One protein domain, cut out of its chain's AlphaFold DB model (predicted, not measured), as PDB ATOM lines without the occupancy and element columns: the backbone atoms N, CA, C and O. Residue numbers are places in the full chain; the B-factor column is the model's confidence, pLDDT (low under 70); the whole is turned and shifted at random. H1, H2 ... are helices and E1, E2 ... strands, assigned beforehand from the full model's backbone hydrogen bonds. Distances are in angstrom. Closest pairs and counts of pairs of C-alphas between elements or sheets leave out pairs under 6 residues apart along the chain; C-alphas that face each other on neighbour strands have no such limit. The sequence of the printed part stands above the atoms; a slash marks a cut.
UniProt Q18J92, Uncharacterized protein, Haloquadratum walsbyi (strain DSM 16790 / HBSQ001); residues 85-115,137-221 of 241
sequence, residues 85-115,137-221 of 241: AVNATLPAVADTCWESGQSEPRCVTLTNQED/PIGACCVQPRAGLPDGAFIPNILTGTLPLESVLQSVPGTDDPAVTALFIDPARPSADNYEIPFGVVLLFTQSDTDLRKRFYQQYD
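This is residues 85 to 115 and 137 to 221 of the 241 residues of an uncharacterized protein of Haloquadratum walsbyi (strain DSM 16790 / HBSQ001) (UniProt Q18J92). A strongly twisted sheet of four strands has H1 and H4 over one face, while the short helices H2 and H3, in the stretch between E2 and E3, only graze it. E4 runs close to the mean of the C-alphas, and residues 85 to 86 pair with E3 at one edge of the sheet. The printed part has 116 residues, with four named helices and four named strands in the order H1 E1 E2 H2 H3 E3 E4 H4; the sheet's order is E1 E2 E4 E3, antiparallel throughout. The class is mixed, helices and strands, with under half of the residues in named elements. The whole is compact, with a radius of gyration of the C-alphas of 13.4 A and spans of 37 by 27 by 24 A.

H1, residues 92 to 97, is on the sheet of E1, residues 106 to 111, E2, residues 137 to 145, E4, residues 199 to 205, and E3, residues 181 to 186. Its height over the sheet is 7.9 A, and it lies over E2, only just, with 4 of its C-alphas falling on E2 and 2 on E1. It runs across the strands, at 67 degrees to E2 on the local plane; its closest C-alphas to E2 are those of Ala 94 and Val 143, 6.4 A apart. E1 and E2 are antiparallel at 155 degrees, with N 110 and O 139 2.8 A apart, within hydrogen-bond range. H2, residues 154 to 159, and H3, residues 165 to 170, only graze the sheet; they are close but not clearly touching, with the C-alphas of Leu 159 and Leu 165 the closest at 7.5 A. E2, H2, H3 and E3 form a split strand-helix-strand unit, two strands running the same way with E4 between them, and its crossover is right-handed. E3 and E4 form a hairpin at 163 degrees, with N 183 and O 203 2.8 A apart; E2 and E4 are antiparallel at 162 degrees, with N 142 and O 202 2.8 A apart. H4, residues 211 to 219, is on the same face as H1, at a height over the sheet of 9.8 A, and is apart from H1. In H3 and H4 every O i to N i+4 pair is within hydrogen-bond range; H1 has 0 of 2, beside 2 of 3 O i to N i+3 pairs, and H2 has 1 of 2.

H1 begins at C-alpha 92, (148.295, 132.891, 108.007). E1 and E3 are each 16.7 A long, E2 is 24.0 A and E4 is 20.0 A. H4 is 12.1 A long and ends at C-alpha 219, (147.293, 136.483, 96.272).

The C-alphas farthest apart, of Gln 113 and Asp 151, are 38.5 A apart. Residues 116 to 136 are not printed, and C-alphas 115 and 137 are 12.7 A apart across the cut. Of the links that are printed whole, E3 to E4 is long. Residues 113 to 115 and 147 to 162 have pLDDT under 70.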
ATOM      1  N   ALA A  85     147.836 146.328  99.965       91.75
ATOM      2  CA  ALA A  85     146.603 145.560  99.880       91.75
ATOM      3  C   ALA A  85     145.702 145.919 101.066       91.75
ATOM      4  O   ALA A  85     146.017 145.624 102.217       91.75
ATOM      5  N   VAL A  86     144.575 146.572 100.793       88.44
ATOM      6  CA  VAL A  86     143.588 146.971 101.811       88.44
ATOM      7  C   VAL A  86     142.301 146.190 101.655       88.44
ATOM      8  O   VAL A  86     142.018 145.679 100.572       88.44
ATOM      9  N   ASN A  87     141.483 146.135 102.712       89.25
ATOM     10  CA  ASN A  87     140.291 145.286 102.734       89.25
ATOM     11  C   ASN A  87     140.652 143.829 102.371       89.25
ATOM     12  O   ASN A  87     139.933 143.162 101.623       89.25
ATOM     13  N   ALA A  88     141.810 143.373 102.853       91.00
ATOM     14  CA  ALA A  88     142.428 142.119 102.456       91.00
ATOM     15  C   ALA A  88     142.566 141.161 103.644       91.00
ATOM     16  O   ALA A  88     142.881 141.558 104.764       91.00
ATOM     17  N   THR A  89     142.370 139.867 103.404       93.06
ATOM     18  CA  THR A  89     142.586 138.851 104.439       93.06
ATOM     19  C   THR A  89     144.070 138.758 104.783       93.06
ATOM     20  O   THR A  89     144.910 138.615 103.891       93.06
ATOM     21  N   LEU A  90     144.402 138.810 106.072       91.25
ATOM     22  CA  LEU A  90     145.784 138.689 106.528       91.25
ATOM     23  C   LEU A  90     146.379 137.312 106.188       91.25
ATOM     24  O   LEU A  90     145.650 136.318 106.129       91.25
ATOM     25  N   PRO A  91     147.697 137.231 105.945       92.31
ATOM     26  CA  PRO A  91     148.345 135.960 105.668       92.31
ATOM     27  C   PRO A  91     148.421 135.119 106.950       92.31
ATOM     28  O   PRO A  91     148.622 135.663 108.030       92.31
ATOM     29  N   ALA A  92     148.325 133.790 106.841       91.19
ATOM     30  CA  ALA A  92     148.295 132.891 108.007       91.19
ATOM     31  C   ALA A  92     149.527 133.024 108.928       91.19
ATOM     32  O   ALA A  92     149.426 132.863 110.139       91.19
ATOM     33  N   VAL A  93     150.687 133.380 108.368       89.94
ATOM     34  CA  VAL A  93     151.914 133.664 109.135       89.94
ATOM     35  C   VAL A  93     151.773 134.875 110.073       89.94
ATOM     36  O   VAL A  93     152.507 135.002 111.046       89.94
ATOM     37  N   ALA A  94     150.813 135.768 109.834       88.94
ATOM     38  CA  ALA A  94     150.546 136.878 110.737       88.94
ATOM     39  C   ALA A  94     149.907 136.408 112.055       88.94
ATOM     40  O   ALA A  94     150.212 136.966 113.108       88.94
ATOM     41  N   ASP A  95     149.093 135.346 112.018       85.12
ATOM     42  CA  ASP A  95     148.446 134.783 113.210       85.12
ATOM     43  C   ASP A  95     149.460 134.139 114.161       85.12
ATOM     44  O   ASP A  95     149.277 134.173 115.376       85.12
ATOM     45  N   THR A  96     150.560 133.589 113.635       85.12
ATOM     46  CA  THR A  96     151.649 133.039 114.462       85.12
ATOM     47  C   THR A  96     152.516 134.135 115.087       85.12
ATOM     48  O   THR A  96     153.222 133.889 116.066       85.12
ATOM     49  N   CYS A  97     152.465 135.347 114.529       86.12
ATOM     50  CA  CYS A  97     153.245 136.495 114.965       86.12
ATOM     51  C   CYS A  97     152.503 137.365 115.997       86.12
ATOM     52  O   CYS A  97     153.145 138.080 116.765       86.12
ATOM     53  N   TRP A  98     151.170 137.313 116.033       88.62
ATOM     54  CA  TRP A  98     150.342 138.162 116.891       88.62
ATOM     55  C   TRP A  98     149.967 137.507 118.227       88.62
ATOM     56  O   TRP A  98     149.470 136.384 118.272       88.62
ATOM     57  N   GLU A  99     150.098 138.261 119.321       86.56
ATOM     58  CA  GLU A  99     149.583 137.886 120.642       86.56
ATOM     59  C   GLU A  99     148.521 138.880 121.142       86.56
ATOM     60  O   GLU A  99     148.616 140.095 120.959       86.56
ATOM     61  N   SER A 100     147.477 138.374 121.808       83.94
ATOM     62  CA  SER A 100     146.422 139.232 122.360       83.94
ATOM     63  C   SER A 100     146.986 140.190 123.418       83.94
ATOM     64  O   SER A 100     147.641 139.759 124.364       83.94
ATOM     65  N   GLY A 101     146.705 141.489 123.273       79.06
ATOM     66  CA  GLY A 101     147.213 142.535 124.168       79.06
ATOM     67  C   GLY A 101     148.602 143.070 123.806       79.06
ATOM     68  O   GLY A 101     149.118 143.920 124.527       79.06
ATOM     69  N   GLN A 102     149.194 142.617 122.698       82.75
ATOM     70  CA  GLN A 102     150.474 143.114 122.210       82.75
ATOM     71  C   GLN A 102     150.408 144.608 121.842       82.75
ATOM     72  O   GLN A 102     149.535 145.049 121.092       82.75
ATOM     73  N   SER A 103     151.359 145.386 122.366       80.94
ATOM     74  CA  SER A 103     151.470 146.838 122.155       80.94
ATOM     75  C   SER A 103     152.666 147.253 121.298       80.94
ATOM     76  O   SER A 103     152.757 148.413 120.909       80.94
ATOM     77  N   GLU A 104     153.574 146.325 120.996       83.69
ATOM     78  CA  GLU A 104     154.786 146.563 120.203       83.69
ATOM     79  C   GLU A 104     154.766 145.740 118.904       83.69
ATOM     80  O   GLU A 104     154.132 144.683 118.861       83.69
ATOM     81  N   PRO A 105     155.432 146.188 117.826       87.88
ATOM     82  CA  PRO A 105     155.597 145.382 116.622       87.88
ATOM     83  C   PRO A 105     156.346 144.078 116.895       87.88
ATOM     84  O   PRO A 105     157.243 144.026 117.735       87.88
ATOM     85  N   ARG A 106     156.036 143.037 116.123       91.25
ATOM     86  CA  ARG A 106     156.774 141.768 116.150       91.25
ATOM     87  C   ARG A 106     156.983 141.267 114.736       91.25
ATOM     88  O   ARG A 106     156.149 141.518 113.876       91.25
ATOM     89  N   CYS A 107     158.087 140.564 114.513       92.25
ATOM     90  CA  CYS A 107     158.396 139.961 113.226       92.25
ATOM     91  C   CYS A 107     158.714 138.476 113.384       92.25
ATOM     92  O   CYS A 107     159.277 138.052 114.394       92.25
ATOM     93  N   VAL A 108     158.364 137.703 112.363       93.12
ATOM     94  CA  VAL A 108     158.777 136.314 112.172       93.12
ATOM     95  C   VAL A 108     159.472 136.192 110.823       93.12
ATOM     96  O   VAL A 108     159.090 136.846 109.852       93.12
ATOM     97  N   THR A 109     160.521 135.387 110.769       94.00
ATOM     98  CA  THR A 109     161.305 135.177 109.555       94.00
ATOM     99  C   THR A 109     160.549 134.292 108.566       94.00
ATOM    100  O   THR A 109     159.933 133.303 108.951       94.00
ATOM    101  N   LEU A 110     160.609 134.647 107.285       92.25
ATOM    102  CA  LEU A 110     160.029 133.882 106.186       92.25
ATOM    103  C   LEU A 110     161.108 133.022 105.537       92.25
ATOM    104  O   LEU A 110     162.195 133.511 105.225       92.25
ATOM    105  N   THR A 111     160.788 131.759 105.272       89.19
ATOM    106  CA  THR A 111     161.649 130.851 104.504       89.19
ATOM    107  C   THR A 111     160.918 130.371 103.252       89.19
ATOM    108  O   THR A 111     159.697 130.471 103.156       89.19
ATOM    109  N   ASN A 112     161.662 129.860 102.266       75.75
ATOM    110  CA  ASN A 112     161.074 129.316 101.034       75.75
ATOM    111  C   ASN A 112     160.276 128.020 101.254       75.75
ATOM    112  O   ASN A 112     159.509 127.625 100.376       75.75
ATOM    113  N   GLN A 113     160.472 127.339 102.384       65.19
ATOM    114  CA  GLN A 113     159.628 126.211 102.747       65.19
ATOM    115  C   GLN A 113     158.337 126.780 103.319       65.19
ATOM    116  O   GLN A 113     158.356 127.524 104.293       65.19
ATOM    117  N   GLU A 114     157.222 126.472 102.658       52.72
ATOM    118  CA  GLU A 114     155.900 126.742 103.198       52.72
ATOM    119  C   GLU A 114     155.865 126.309 104.672       52.72
ATOM    120  O   GLU A 114     156.196 125.164 104.985       52.72
ATOM    121  N   ASP A 115     155.364 127.171 105.558       46.97
ATOM    122  CA  ASP A 115     154.687 126.720 106.775       46.97
ATOM    123  C   ASP A 115     153.399 125.978 106.354       46.97
ATOM    124  O   ASP A 115     152.269 126.383 106.627       46.97
ATOM    125  N   PRO A 137     166.649 132.133 105.196       89.75
ATOM    126  CA  PRO A 137     165.604 133.124 105.339       89.75
ATOM    127  C   PRO A 137     165.589 134.036 104.106       89.75
ATOM    128  O   PRO A 137     166.633 134.430 103.592       89.75
ATOM    129  N   ILE A 138     164.395 134.348 103.612       92.12
ATOM    130  CA  ILE A 138     164.188 135.156 102.395       92.12
ATOM    131  C   ILE A 138     163.436 136.462 102.665       92.12
ATOM    132  O   ILE A 138     163.161 137.238 101.745       92.12
ATOM    133  N   GLY A 139     163.050 136.687 103.919       94.19
ATOM    134  CA  GLY A 139     162.212 137.806 104.295       94.19
ATOM    135  C   GLY A 139     161.723 137.749 105.734       94.19
ATOM    136  O   GLY A 139     162.134 136.892 106.517       94.19
ATOM    137  N   ALA A 140     160.784 138.633 106.055       95.25
ATOM    138  CA  ALA A 140     160.096 138.661 107.337       95.25
ATOM    139  C   ALA A 140     158.623 139.056 107.169       95.25
ATOM    140  O   ALA A 140     158.281 139.875 106.319       95.25
ATOM    141  N   CYS A 141     157.757 138.495 108.005       95.00
ATOM    142  CA  CYS A 141     156.404 138.983 108.228       95.00
ATOM    143  C   CYS A 141     156.388 139.740 109.551       95.00
ATOM    144  O   CYS A 141     156.663 139.155 110.596       95.00
ATOM    145  N   CYS A 142     156.051 141.023 109.508       93.19
ATOM    146  CA  CYS A 142     155.934 141.871 110.683       93.19
ATOM    147  C   CYS A 142     154.476 142.258 110.925       93.19
ATOM    148  O   CYS A 142     153.796 142.712 110.006       93.19
ATOM    149  N   VAL A 143     154.008 142.115 112.162       91.62
ATOM    150  CA  VAL A 143     152.707 142.615 112.617       91.62
ATOM    151  C   VAL A 143     152.888 143.935 113.352       91.62
ATOM    152  O   VAL A 143     153.813 144.100 114.152       91.62
ATOM    153  N   GLN A 144     151.980 144.872 113.097       86.12
ATOM    154  CA  GLN A 144     151.966 146.182 113.733       86.12
ATOM    155  C   GLN A 144     150.636 146.416 114.461       86.12
ATOM    156  O   GLN A 144     149.602 146.509 113.792       86.12
ATOM    157  N   PRO A 145     150.639 146.559 115.802       84.12
ATOM    158  CA  PRO A 145     149.440 146.898 116.566       84.12
ATOM    159  C   PRO A 145     148.829 148.238 116.128       84.12
ATOM    160  O   PRO A 145     149.540 149.224 115.945       84.12
ATOM    161  N   ARG A 146     147.495 148.311 116.045       75.50
ATOM    162  CA  ARG A 146     146.777 149.567 115.754       75.50
ATOM    163  C   ARG A 146     146.625 150.477 116.964       75.50
ATOM    164  O   ARG A 146     146.563 151.688 116.811       75.50
ATOM    165  N   ALA A 147     146.557 149.904 118.166       60.47
ATOM    166  CA  ALA A 147     146.283 150.650 119.396       60.47
ATOM    167  C   ALA A 147     147.382 151.670 119.767       60.47
ATOM    168  O   ALA A 147     147.148 152.530 120.610       60.47
ATOM    169  N   GLY A 148     148.565 151.581 119.145       55.38
ATOM    170  CA  GLY A 148     149.658 152.545 119.305       55.38
ATOM    171  C   GLY A 148     149.638 153.719 118.317       55.38
ATOM    172  O   GLY A 148     150.524 154.565 118.392       55.38
ATOM    173  N   LEU A 149     148.679 153.776 117.386       55.22
ATOM    174  CA  LEU A 149     148.645 154.782 116.323       55.22
ATOM    175  C   LEU A 149     147.793 156.001 116.723       55.22
ATOM    176  O   LEU A 149     146.645 155.818 117.137       55.22
ATOM    177  N   PRO A 150     148.289 157.241 116.559       48.06
ATOM    178  CA  PRO A 150     147.456 158.435 116.669       48.06
ATOM    179  C   PRO A 150     146.372 158.450 115.574       48.06
ATOM    180  O   PRO A 150     146.638 158.149 114.410       48.06
ATOM    181  N   ASP A 151     145.143 158.801 115.955       51.34
ATOM    182  CA  ASP A 151     144.032 159.219 115.083       51.34
ATOM    183  C   ASP A 151     143.573 158.274 113.947       51.34
ATOM    184  O   ASP A 151     142.821 158.691 113.069       51.34
ATOM    185  N   GLY A 152     143.948 156.990 113.951       47.12
ATOM    186  CA  GLY A 152     143.331 155.940 113.115       47.12
ATOM    187  C   GLY A 152     143.538 156.039 111.590       47.12
ATOM    188  O   GLY A 152     143.327 155.061 110.883       47.12
ATOM    189  N   ALA A 153     144.016 157.152 111.032       44.88
ATOM    190  CA  ALA A 153     144.167 157.312 109.583       44.88
ATOM    191  C   ALA A 153     145.234 156.366 108.996       44.88
ATOM    192  O   ALA A 153     146.422 156.498 109.277       44.88
ATOM    193  N   PHE A 154     144.821 155.405 108.165       48.34
ATOM    194  CA  PHE A 154     145.645 154.250 107.800       48.34
ATOM    195  C   PHE A 154     146.906 154.591 106.983       48.34
ATOM    196  O   PHE A 154     147.976 154.128 107.343       48.34
ATOM    197  N   ILE A 155     146.857 155.423 105.935       46.28
ATOM    198  CA  ILE A 155     148.035 155.587 105.049       46.28
ATOM    199  C   ILE A 155     149.192 156.389 105.672       46.28
ATOM    200  O   ILE A 155     150.334 155.953 105.525       46.28
ATOM    201  N   PRO A 156     148.957 157.483 106.424       47.09
ATOM    202  CA  PRO A 156     149.998 158.045 107.277       47.09
ATOM    203  C   PRO A 156     150.528 156.979 108.241       47.09
ATOM    204  O   PRO A 156     151.725 156.743 108.267       47.09
ATOM    205  N   ASN A 157     149.640 156.229 108.903       46.69
ATOM    206  CA  ASN A 157     149.994 155.236 109.920       46.69
ATOM    207  C   ASN A 157     150.642 153.932 109.410       46.69
ATOM    208  O   ASN A 157     151.256 153.212 110.197       46.69
ATOM    209  N   ILE A 158     150.546 153.603 108.120       48.25
ATOM    210  CA  ILE A 158     151.347 152.529 107.515       48.25
ATOM    211  C   ILE A 158     152.810 152.955 107.452       48.25
ATOM    212  O   ILE A 158     153.694 152.136 107.671       48.25
ATOM    213  N   LEU A 159     153.055 154.228 107.143       46.06
ATOM    214  CA  LEU A 159     154.388 154.784 106.918       46.06
ATOM    215  C   LEU A 159     154.976 155.377 108.211       46.06
ATOM    216  O   LEU A 159     156.190 155.467 108.347       46.06
ATOM    217  N   THR A 160     154.122 155.727 109.179       43.81
ATOM    218  CA  THR A 160     154.459 156.269 110.510       43.81
ATOM    219  C   THR A 160     154.056 155.333 111.645       43.81
ATOM    220  O   THR A 160     153.836 155.764 112.777       43.81
ATOM    221  N   GLY A 161     153.880 154.055 111.333       56.03
ATOM    222  CA  GLY A 161     153.476 153.059 112.301       56.03
ATOM    223  C   GLY A 161     154.485 152.852 113.431       56.03
ATOM    224  O   GLY A 161     155.595 153.376 113.398       56.03
ATOM    225  N   THR A 162     154.133 152.066 114.451       68.12
ATOM    226  CA  THR A 162     155.083 151.756 115.535       68.12
ATOM    227  C   THR A 162     156.250 150.881 115.065       68.12
ATOM    228  O   THR A 162     157.231 150.746 115.794       68.12
ATOM    229  N   LEU A 163     156.154 150.253 113.885       77.62
ATOM    230  CA  LEU A 163     157.262 149.526 113.275       77.62
ATOM    231  C   LEU A 163     158.357 150.527 112.866       77.62
ATOM    232  O   LEU A 163     158.078 151.413 112.058       77.62
ATOM    233  N   PRO A 164     159.604 150.392 113.362       81.00
ATOM    234  CA  PRO A 164     160.709 151.266 112.977       81.00
ATOM    235  C   PRO A 164     161.163 150.937 111.548       81.00
ATOM    236  O   PRO A 164     162.177 150.269 111.336       81.00
ATOM    237  N   LEU A 165     160.373 151.388 110.568       84.44
ATOM    238  CA  LEU A 165     160.465 151.005 109.161       84.44
ATOM    239  C   LEU A 165     161.879 151.140 108.617       84.44
ATOM    240  O   LEU A 165     162.380 150.180 108.053       84.44
ATOM    241  N   GLU A 166     162.568 152.259 108.841       86.19
ATOM    242  CA  GLU A 166     163.922 152.416 108.296       86.19
ATOM    243  C   GLU A 166     164.917 151.383 108.822       86.19
ATOM    244  O   GLU A 166     165.677 150.818 108.037       86.19
ATOM    245  N   SER A 167     164.872 151.060 110.117       87.12
ATOM    246  CA  SER A 167     165.732 150.013 110.680       87.12
ATOM    247  C   SER A 167     165.423 148.652 110.060       87.12
ATOM    248  O   SER A 167     166.333 147.890 109.749       87.12
ATOM    249  N   VAL A 168     164.138 148.355 109.879       89.94
ATOM    250  CA  VAL A 168     163.644 147.069 109.378       89.94
ATOM    251  C   VAL A 168     163.855 146.916 107.863       89.94
ATOM    252  O   VAL A 168     164.088 145.814 107.379       89.94
ATOM    253  N   LEU A 169     163.817 148.012 107.103       91.94
ATOM    254  CA  LEU A 169     164.121 148.027 105.670       91.94
ATOM    255  C   LEU A 169     165.628 147.922 105.403       91.94
ATOM    256  O   LEU A 169     166.022 147.352 104.390       91.94
ATOM    257  N   GLN A 170     166.473 148.469 106.281       91.50
ATOM    258  CA  GLN A 170     167.932 148.367 106.155       91.50
ATOM    259  C   GLN A 170     168.466 146.986 106.537       91.50
ATOM    260  O   GLN A 170     169.482 146.562 105.992       91.50
ATOM    261  N   SER A 171     167.794 146.300 107.460       93.50
ATOM    262  CA  SER A 171     168.152 144.954 107.891       93.50
ATOM    263  C   SER A 171     166.877 144.184 108.215       93.50
ATOM    264  O   SER A 171     166.255 144.379 109.263       93.50
ATOM    265  N   VAL A 172     166.452 143.345 107.269       94.44
ATOM    266  CA  VAL A 172     165.227 142.563 107.404       94.44
ATOM    267  C   VAL A 172     165.405 141.550 108.546       94.44
ATOM    268  O   VAL A 172     166.409 140.828 108.593       94.44
ATOM    269  N   PRO A 173     164.451 141.477 109.495       91.94
ATOM    270  CA  PRO A 173     164.564 140.605 110.657       91.94
ATOM    271  C   PRO A 173     164.824 139.135 110.298       91.94
ATOM    272  O   PRO A 173     163.989 138.453 109.704       91.94
ATOM    273  N   GLY A 174     165.985 138.636 110.725       89.94
ATOM    274  CA  GLY A 174     166.409 137.252 110.529       89.94
ATOM    275  C   GLY A 174     167.164 136.972 109.229       89.94
ATOM    276  O   GLY A 174     167.571 135.832 109.047       89.94
ATOM    277  N   THR A 175     167.384 137.959 108.354       86.88
ATOM    278  CA  THR A 175     168.189 137.797 107.125       86.88
ATOM    279  C   THR A 175     169.476 138.618 107.117       86.88
ATOM    280  O   THR A 175     170.327 138.364 106.275       86.88
ATOM    281  N   ASP A 176     169.605 139.628 107.985       84.19
ATOM    282  CA  ASP A 176     170.652 140.675 107.997       84.19
ATOM    283  C   ASP A 176     170.759 141.533 106.711       84.19
ATOM    284  O   ASP A 176     171.296 142.639 106.760       84.19
ATOM    285  N   ASP A 177     170.184 141.086 105.592       94.31
ATOM    286  CA  ASP A 177     170.096 141.796 104.313       94.31
ATOM    287  C   ASP A 177     169.010 142.896 104.287       94.31
ATOM    288  O   ASP A 177     167.977 142.766 104.953       94.31
ATOM    289  N   PRO A 178     169.177 143.959 103.473       95.19
ATOM    290  CA  PRO A 178     168.156 144.986 103.279       95.19
ATOM    291  C   PRO A 178     166.946 144.470 102.487       95.19
ATOM    292  O   PRO A 178     167.042 143.570 101.649       95.19
ATOM    293  N   ALA A 179     165.790 145.096 102.706       95.62
ATOM    294  CA  ALA A 179     164.580 144.830 101.942       95.62
ATOM    295  C   ALA A 179     164.711 145.368 100.509       95.62
ATOM    296  O   ALA A 179     165.115 146.509 100.294       95.62
ATOM    297  N   VAL A 180     164.283 144.569  99.533       95.62
ATOM    298  CA  VAL A 180     164.108 144.996  98.133       95.62
ATOM    299  C   VAL A 180     162.638 145.303  97.850       95.62
ATOM    300  O   VAL A 180     162.320 146.217  97.087       95.62
ATOM    301  N   THR A 181     161.725 144.583  98.508       95.25
ATOM    302  CA  THR A 181     160.278 144.801  98.391       95.25
ATOM    303  C   THR A 181     159.589 144.736  99.751       95.25
ATOM    304  O   THR A 181     159.981 143.927 100.596       95.25
ATOM    305  N   ALA A 182     158.528 145.518  99.920       94.62
ATOM    306  CA  ALA A 182     157.640 145.512 101.071       94.62
ATOM    307  C   ALA A 182     156.175 145.500 100.603       94.62
ATOM    308  O   ALA A 182     155.767 146.361  99.826       94.62
ATOM    309  N   LEU A 183     155.382 144.547 101.089       94.44
ATOM    310  CA  LEU A 183     153.942 144.466 100.848       94.44
ATOM    311  C   LEU A 183     153.192 144.744 102.151       94.44
ATOM    312  O   LEU A 183     153.273 143.970 103.105       94.44
ATOM    313  N   PHE A 184     152.466 145.854 102.175       92.69
ATOM    314  CA  PHE A 184     151.653 146.303 103.295       92.69
ATOM    315  C   PHE A 184     150.229 145.775 103.142       92.69
ATOM    316  O   PHE A 184     149.581 146.024 102.129       92.69
ATOM    317  N   ILE A 185     149.736 145.053 104.142       91.81
ATOM    318  CA  ILE A 185     148.434 144.387 104.104       91.81
ATOM    319  C   ILE A 185     147.608 144.855 105.293       91.81
ATOM    320  O   ILE A 185     148.050 144.771 106.443       91.81
ATOM    321  N   ASP A 186     146.386 145.301 105.021       88.06
ATOM    322  CA  ASP A 186     145.443 145.684 106.056       88.06
ATOM    323  C   ASP A 186     144.027 145.157 105.774       88.06
ATOM    324  O   ASP A 186     143.503 145.294 104.664       88.06
ATOM    325  N   PRO A 187     143.389 144.528 106.776       88.50
ATOM    326  CA  PRO A 187     142.047 143.974 106.639       88.50
ATOM    327  C   PRO A 187     140.939 145.021 106.606       88.50
ATOM    328  O   PRO A 187     139.834 144.736 106.149       88.50
ATOM    329  N   ALA A 188     141.210 146.232 107.066       85.31
ATOM    330  CA  ALA A 188     140.287 147.341 107.035       85.31
ATOM    331  C   ALA A 188     140.356 148.083 105.697       85.31
ATOM    332  O   ALA A 188     141.360 148.095 104.980       85.31
ATOM    333  N   ARG A 189     139.245 148.732 105.351       82.38
ATOM    334  CA  ARG A 189     139.200 149.685 104.240       82.38
ATOM    335  C   ARG A 189     139.929 150.973 104.636       82.38
ATOM    336  O   ARG A 189     139.933 151.309 105.818       82.38
ATOM    337  N   PRO A 190     140.439 151.754 103.667       76.88
ATOM    338  CA  PRO A 190     141.049 153.055 103.948       76.88
ATOM    339  C   PRO A 190     140.134 154.006 104.730       76.88
ATOM    340  O   PRO A 190     140.611 154.772 105.557       76.88
ATOM    341  N   SER A 191     138.821 153.921 104.492       74.00
ATOM    342  CA  SER A 191     137.783 154.727 105.142       74.00
ATOM    343  C   SER A 191     137.110 154.020 106.330       74.00
ATOM    344  O   SER A 191     135.952 154.302 106.626       74.00
ATOM    345  N   ALA A 192     137.731 152.992 106.911       75.94
ATOM    346  CA  ALA A 192     137.139 152.278 108.035       75.94
ATOM    347  C   ALA A 192     137.260 153.102 109.323       75.94
ATOM    348  O   ALA A 192     138.366 153.415 109.754       75.94
ATOM    349  N   ASP A 193     136.122 153.362 109.968       71.94
ATOM    350  CA  ASP A 193     136.063 154.084 111.248       71.94
ATOM    351  C   ASP A 193     136.221 153.156 112.467       71.94
ATOM    352  O   ASP A 193     136.277 153.612 113.606       71.94
ATOM    353  N   ASN A 194     136.245 151.838 112.244       71.88
ATOM    354  CA  ASN A 194     136.425 150.810 113.268       71.88
ATOM    355  C   ASN A 194     137.248 149.642 112.714       71.88
ATOM    356  O   ASN A 194     137.201 149.347 111.518       71.88
ATOM    357  N   TYR A 195     137.946 148.936 113.604       76.38
ATOM    358  CA  TYR A 195     138.844 147.840 113.246       76.38
ATOM    359  C   TYR A 195     138.451 146.550 113.958       76.38
ATOM    360  O   TYR A 195     138.481 146.478 115.184       76.38
ATOM    361  N   GLU A 196     138.115 145.521 113.182       82.69
ATOM    362  CA  GLU A 196     137.834 144.181 113.715       82.69
ATOM    363  C   GLU A 196     139.123 143.440 114.088       82.69
ATOM    364  O   GLU A 196     139.168 142.715 115.080       82.69
ATOM    365  N   ILE A 197     140.189 143.657 113.312       86.81
ATOM    366  CA  ILE A 197     141.506 143.064 113.540       86.81
ATOM    367  C   ILE A 197     142.450 144.142 114.097       86.81
ATOM    368  O   ILE A 197     142.645 145.177 113.451       86.81
ATOM    369  N   PRO A 198     143.070 143.926 115.273       86.44
ATOM    370  CA  PRO A 198     143.787 144.972 116.003       86.44
ATOM    371  C   PRO A 198     145.202 145.261 115.477       86.44
ATOM    372  O   PRO A 198     145.961 145.960 116.147       86.44
ATOM    373  N   PHE A 199     145.569 144.757 114.296       86.81
ATOM    374  CA  PHE A 199     146.883 144.954 113.685       86.81
ATOM    375  C   PHE A 199     146.822 144.982 112.149       86.81
ATOM    376  O   PHE A 199     145.814 144.605 111.543       86.81
ATOM    377  N   GLY A 200     147.904 145.474 111.544       88.38
ATOM    378  CA  GLY A 200     148.227 145.349 110.118       88.38
ATOM    379  C   GLY A 200     149.517 144.548 109.920       88.38
ATOM    380  O   GLY A 200     150.205 144.230 110.895       88.38
ATOM    381  N   VAL A 201     149.840 144.208 108.670       92.12
ATOM    382  CA  VAL A 201     150.985 143.351 108.323       92.12
ATOM    383  C   VAL A 201     151.892 144.023 107.300       92.12
ATOM    384  O   VAL A 201     151.420 144.663 106.365       92.12
ATOM    385  N   VAL A 202     153.199 143.821 107.451       93.44
ATOM    386  CA  VAL A 202     154.206 144.121 106.430       93.44
ATOM    387  C   VAL A 202     154.965 142.842 106.108       93.44
ATOM    388  O   VAL A 202     155.578 142.243 106.991       93.44
ATOM    389  N   LEU A 203     154.928 142.421 104.845       95.00
ATOM    390  CA  LEU A 203     155.783 141.356 104.326       95.00
ATOM    391  C   LEU A 203     157.001 141.984 103.656       95.00
ATOM    392  O   LEU A 203     156.860 142.790 102.742       95.00
ATOM    393  N   LEU A 204     158.189 141.604 104.101       95.69
ATOM    394  CA  LEU A 204     159.467 142.119 103.631       95.69
ATOM    395  C   LEU A 204     160.218 141.002 102.932       95.69
ATOM    396  O   LEU A 204     160.302 139.902 103.472       95.69
ATOM    397  N   PHE A 205     160.800 141.293 101.775       96.06
ATOM    398  CA  PHE A 205     161.631 140.337 101.048       96.06
ATOM    399  C   PHE A 205     162.962 140.972 100.676       96.06
ATOM    400  O   PHE A 205     163.013 142.117 100.218       96.06
ATOM    401  N   THR A 206     164.031 140.200 100.829       95.69
ATOM    402  CA  THR A 206     165.403 140.602 100.477       95.69
ATOM    403  C   THR A 206     165.716 140.353  99.002       95.69
ATOM    404  O   THR A 206     166.736 140.797  98.486       95.69
ATOM    405  N   GLN A 207     164.824 139.654  98.292       93.44
ATOM    406  CA  GLN A 207     164.972 139.301  96.884       93.44
ATOM    407  C   GLN A 207     163.651 139.474  96.132       93.44
ATOM    408  O   GLN A 207     162.589 139.039  96.584       93.44
ATOM    409  N   SER A 208     163.732 140.058  94.938       89.44
ATOM    410  CA  SER A 208     162.586 140.308  94.065       89.44
ATOM    411  C   SER A 208     162.085 139.065  93.334       89.44
ATOM    412  O   SER A 208     160.949 139.050  92.890       89.44
ATOM    413  N   ASP A 209     162.860 137.998  93.188       88.19
ATOM    414  CA  ASP A 209     162.484 136.920  92.255       88.19
ATOM    415  C   ASP A 209     162.089 135.602  92.913       88.19
ATOM    416  O   ASP A 209     161.900 134.602  92.219       88.19
ATOM    417  N   THR A 210     161.881 135.618  94.230       90.44
ATOM    418  CA  THR A 210     161.471 134.439  94.999       90.44
ATOM    419  C   THR A 210     160.033 134.021  94.694       90.44
ATOM    420  O   THR A 210     159.133 134.852  94.521       90.44
ATOM    421  N   ASP A 211     159.804 132.708  94.672       92.19
ATOM    422  CA  ASP A 211     158.477 132.131  94.437       92.19
ATOM    423  C   ASP A 211     157.492 132.506  95.550       92.19
ATOM    424  O   ASP A 211     156.329 132.809  95.271       92.19
ATOM    425  N   LEU A 212     157.959 132.572  96.805       91.94
ATOM    426  CA  LEU A 212     157.126 132.993  97.930       91.94
ATOM    427  C   LEU A 212     156.626 134.432  97.756       91.94
ATOM    428  O   LEU A 212     155.432 134.682  97.931       91.94
ATOM    429  N   ARG A 213     157.502 135.371  97.364       93.81
ATOM    430  CA  ARG A 213     157.085 136.753  97.093       93.81
ATOM    431  C   ARG A 213     156.043 136.783  95.983       93.81
ATOM    432  O   ARG A 213     154.988 137.384  96.164       93.81
ATOM    433  N   LYS A 214     156.314 136.118  94.854       94.50
ATOM    434  CA  LYS A 214     155.391 136.075  93.707       94.50
ATOM    435  C   LYS A 214     154.019 135.537  94.108       94.50
ATOM    436  O   LYS A 214     153.013 136.113  93.708       94.50
ATOM    437  N   ARG A 215     153.970 134.503  94.953       94.38
ATOM    438  CA  ARG A 215     152.718 133.947  95.481       94.38
ATOM    439  C   ARG A 215     151.937 134.950  96.326       94.38
ATOM    440  O   ARG A 215     150.739 135.089  96.106       94.38
ATOM    441  N   PHE A 216     152.584 135.647  97.261       95.50
ATOM    442  CA  PHE A 216     151.902 136.679  98.051       95.50
ATOM    443  C   PHE A 216     151.414 137.826  97.170       95.50
ATOM    444  O   PHE A 216     150.260 138.225  97.264       95.50
ATOM    445  N   TYR A 217     152.254 138.310  96.259       95.62
ATOM    446  CA  TYR A 217     151.869 139.372  95.336       95.62
ATOM    447  C   TYR A 217     150.668 138.969  94.476       95.62
ATOM    448  O   TYR A 217     149.709 139.724  94.385       95.62
ATOM    449  N   GLN A 218     150.663 137.748  93.940       95.69
ATOM    450  CA  GLN A 218     149.523 137.214  93.202       95.69
ATOM    451  C   GLN A 218     148.270 137.067  94.080       95.69
ATOM    452  O   GLN A 218     147.173 137.365  93.621       95.69
ATOM    453  N   GLN A 219     148.410 136.617  95.330       96.00
ATOM    454  CA  GLN A 219     147.293 136.483  96.272       96.00
ATOM    455  C   GLN A 219     146.606 137.825  96.564       96.00
ATOM    456  O   GLN A 219     145.403 137.847  96.818       96.00
ATOM    457  N   TYR A 220     147.368 138.917  96.552       95.19
ATOM    458  CA  TYR A 220     146.899 140.261  96.877       95.19
ATOM    459  C   TYR A 220     146.722 141.157  95.644       95.19
ATOM    460  O   TYR A 220     146.696 142.377  95.783       95.19
ATOM    461  N   ASP A 221     146.628 140.563  94.449       94.81
ATOM    462  CA  ASP A 221     146.463 141.271  93.172       94.81
ATOM    463  C   ASP A 221     147.515 142.382  92.937       94.81
ATOM    464  O   ASP A 221     147.272 143.375  92.250       94.81
TER     465      ASP A 221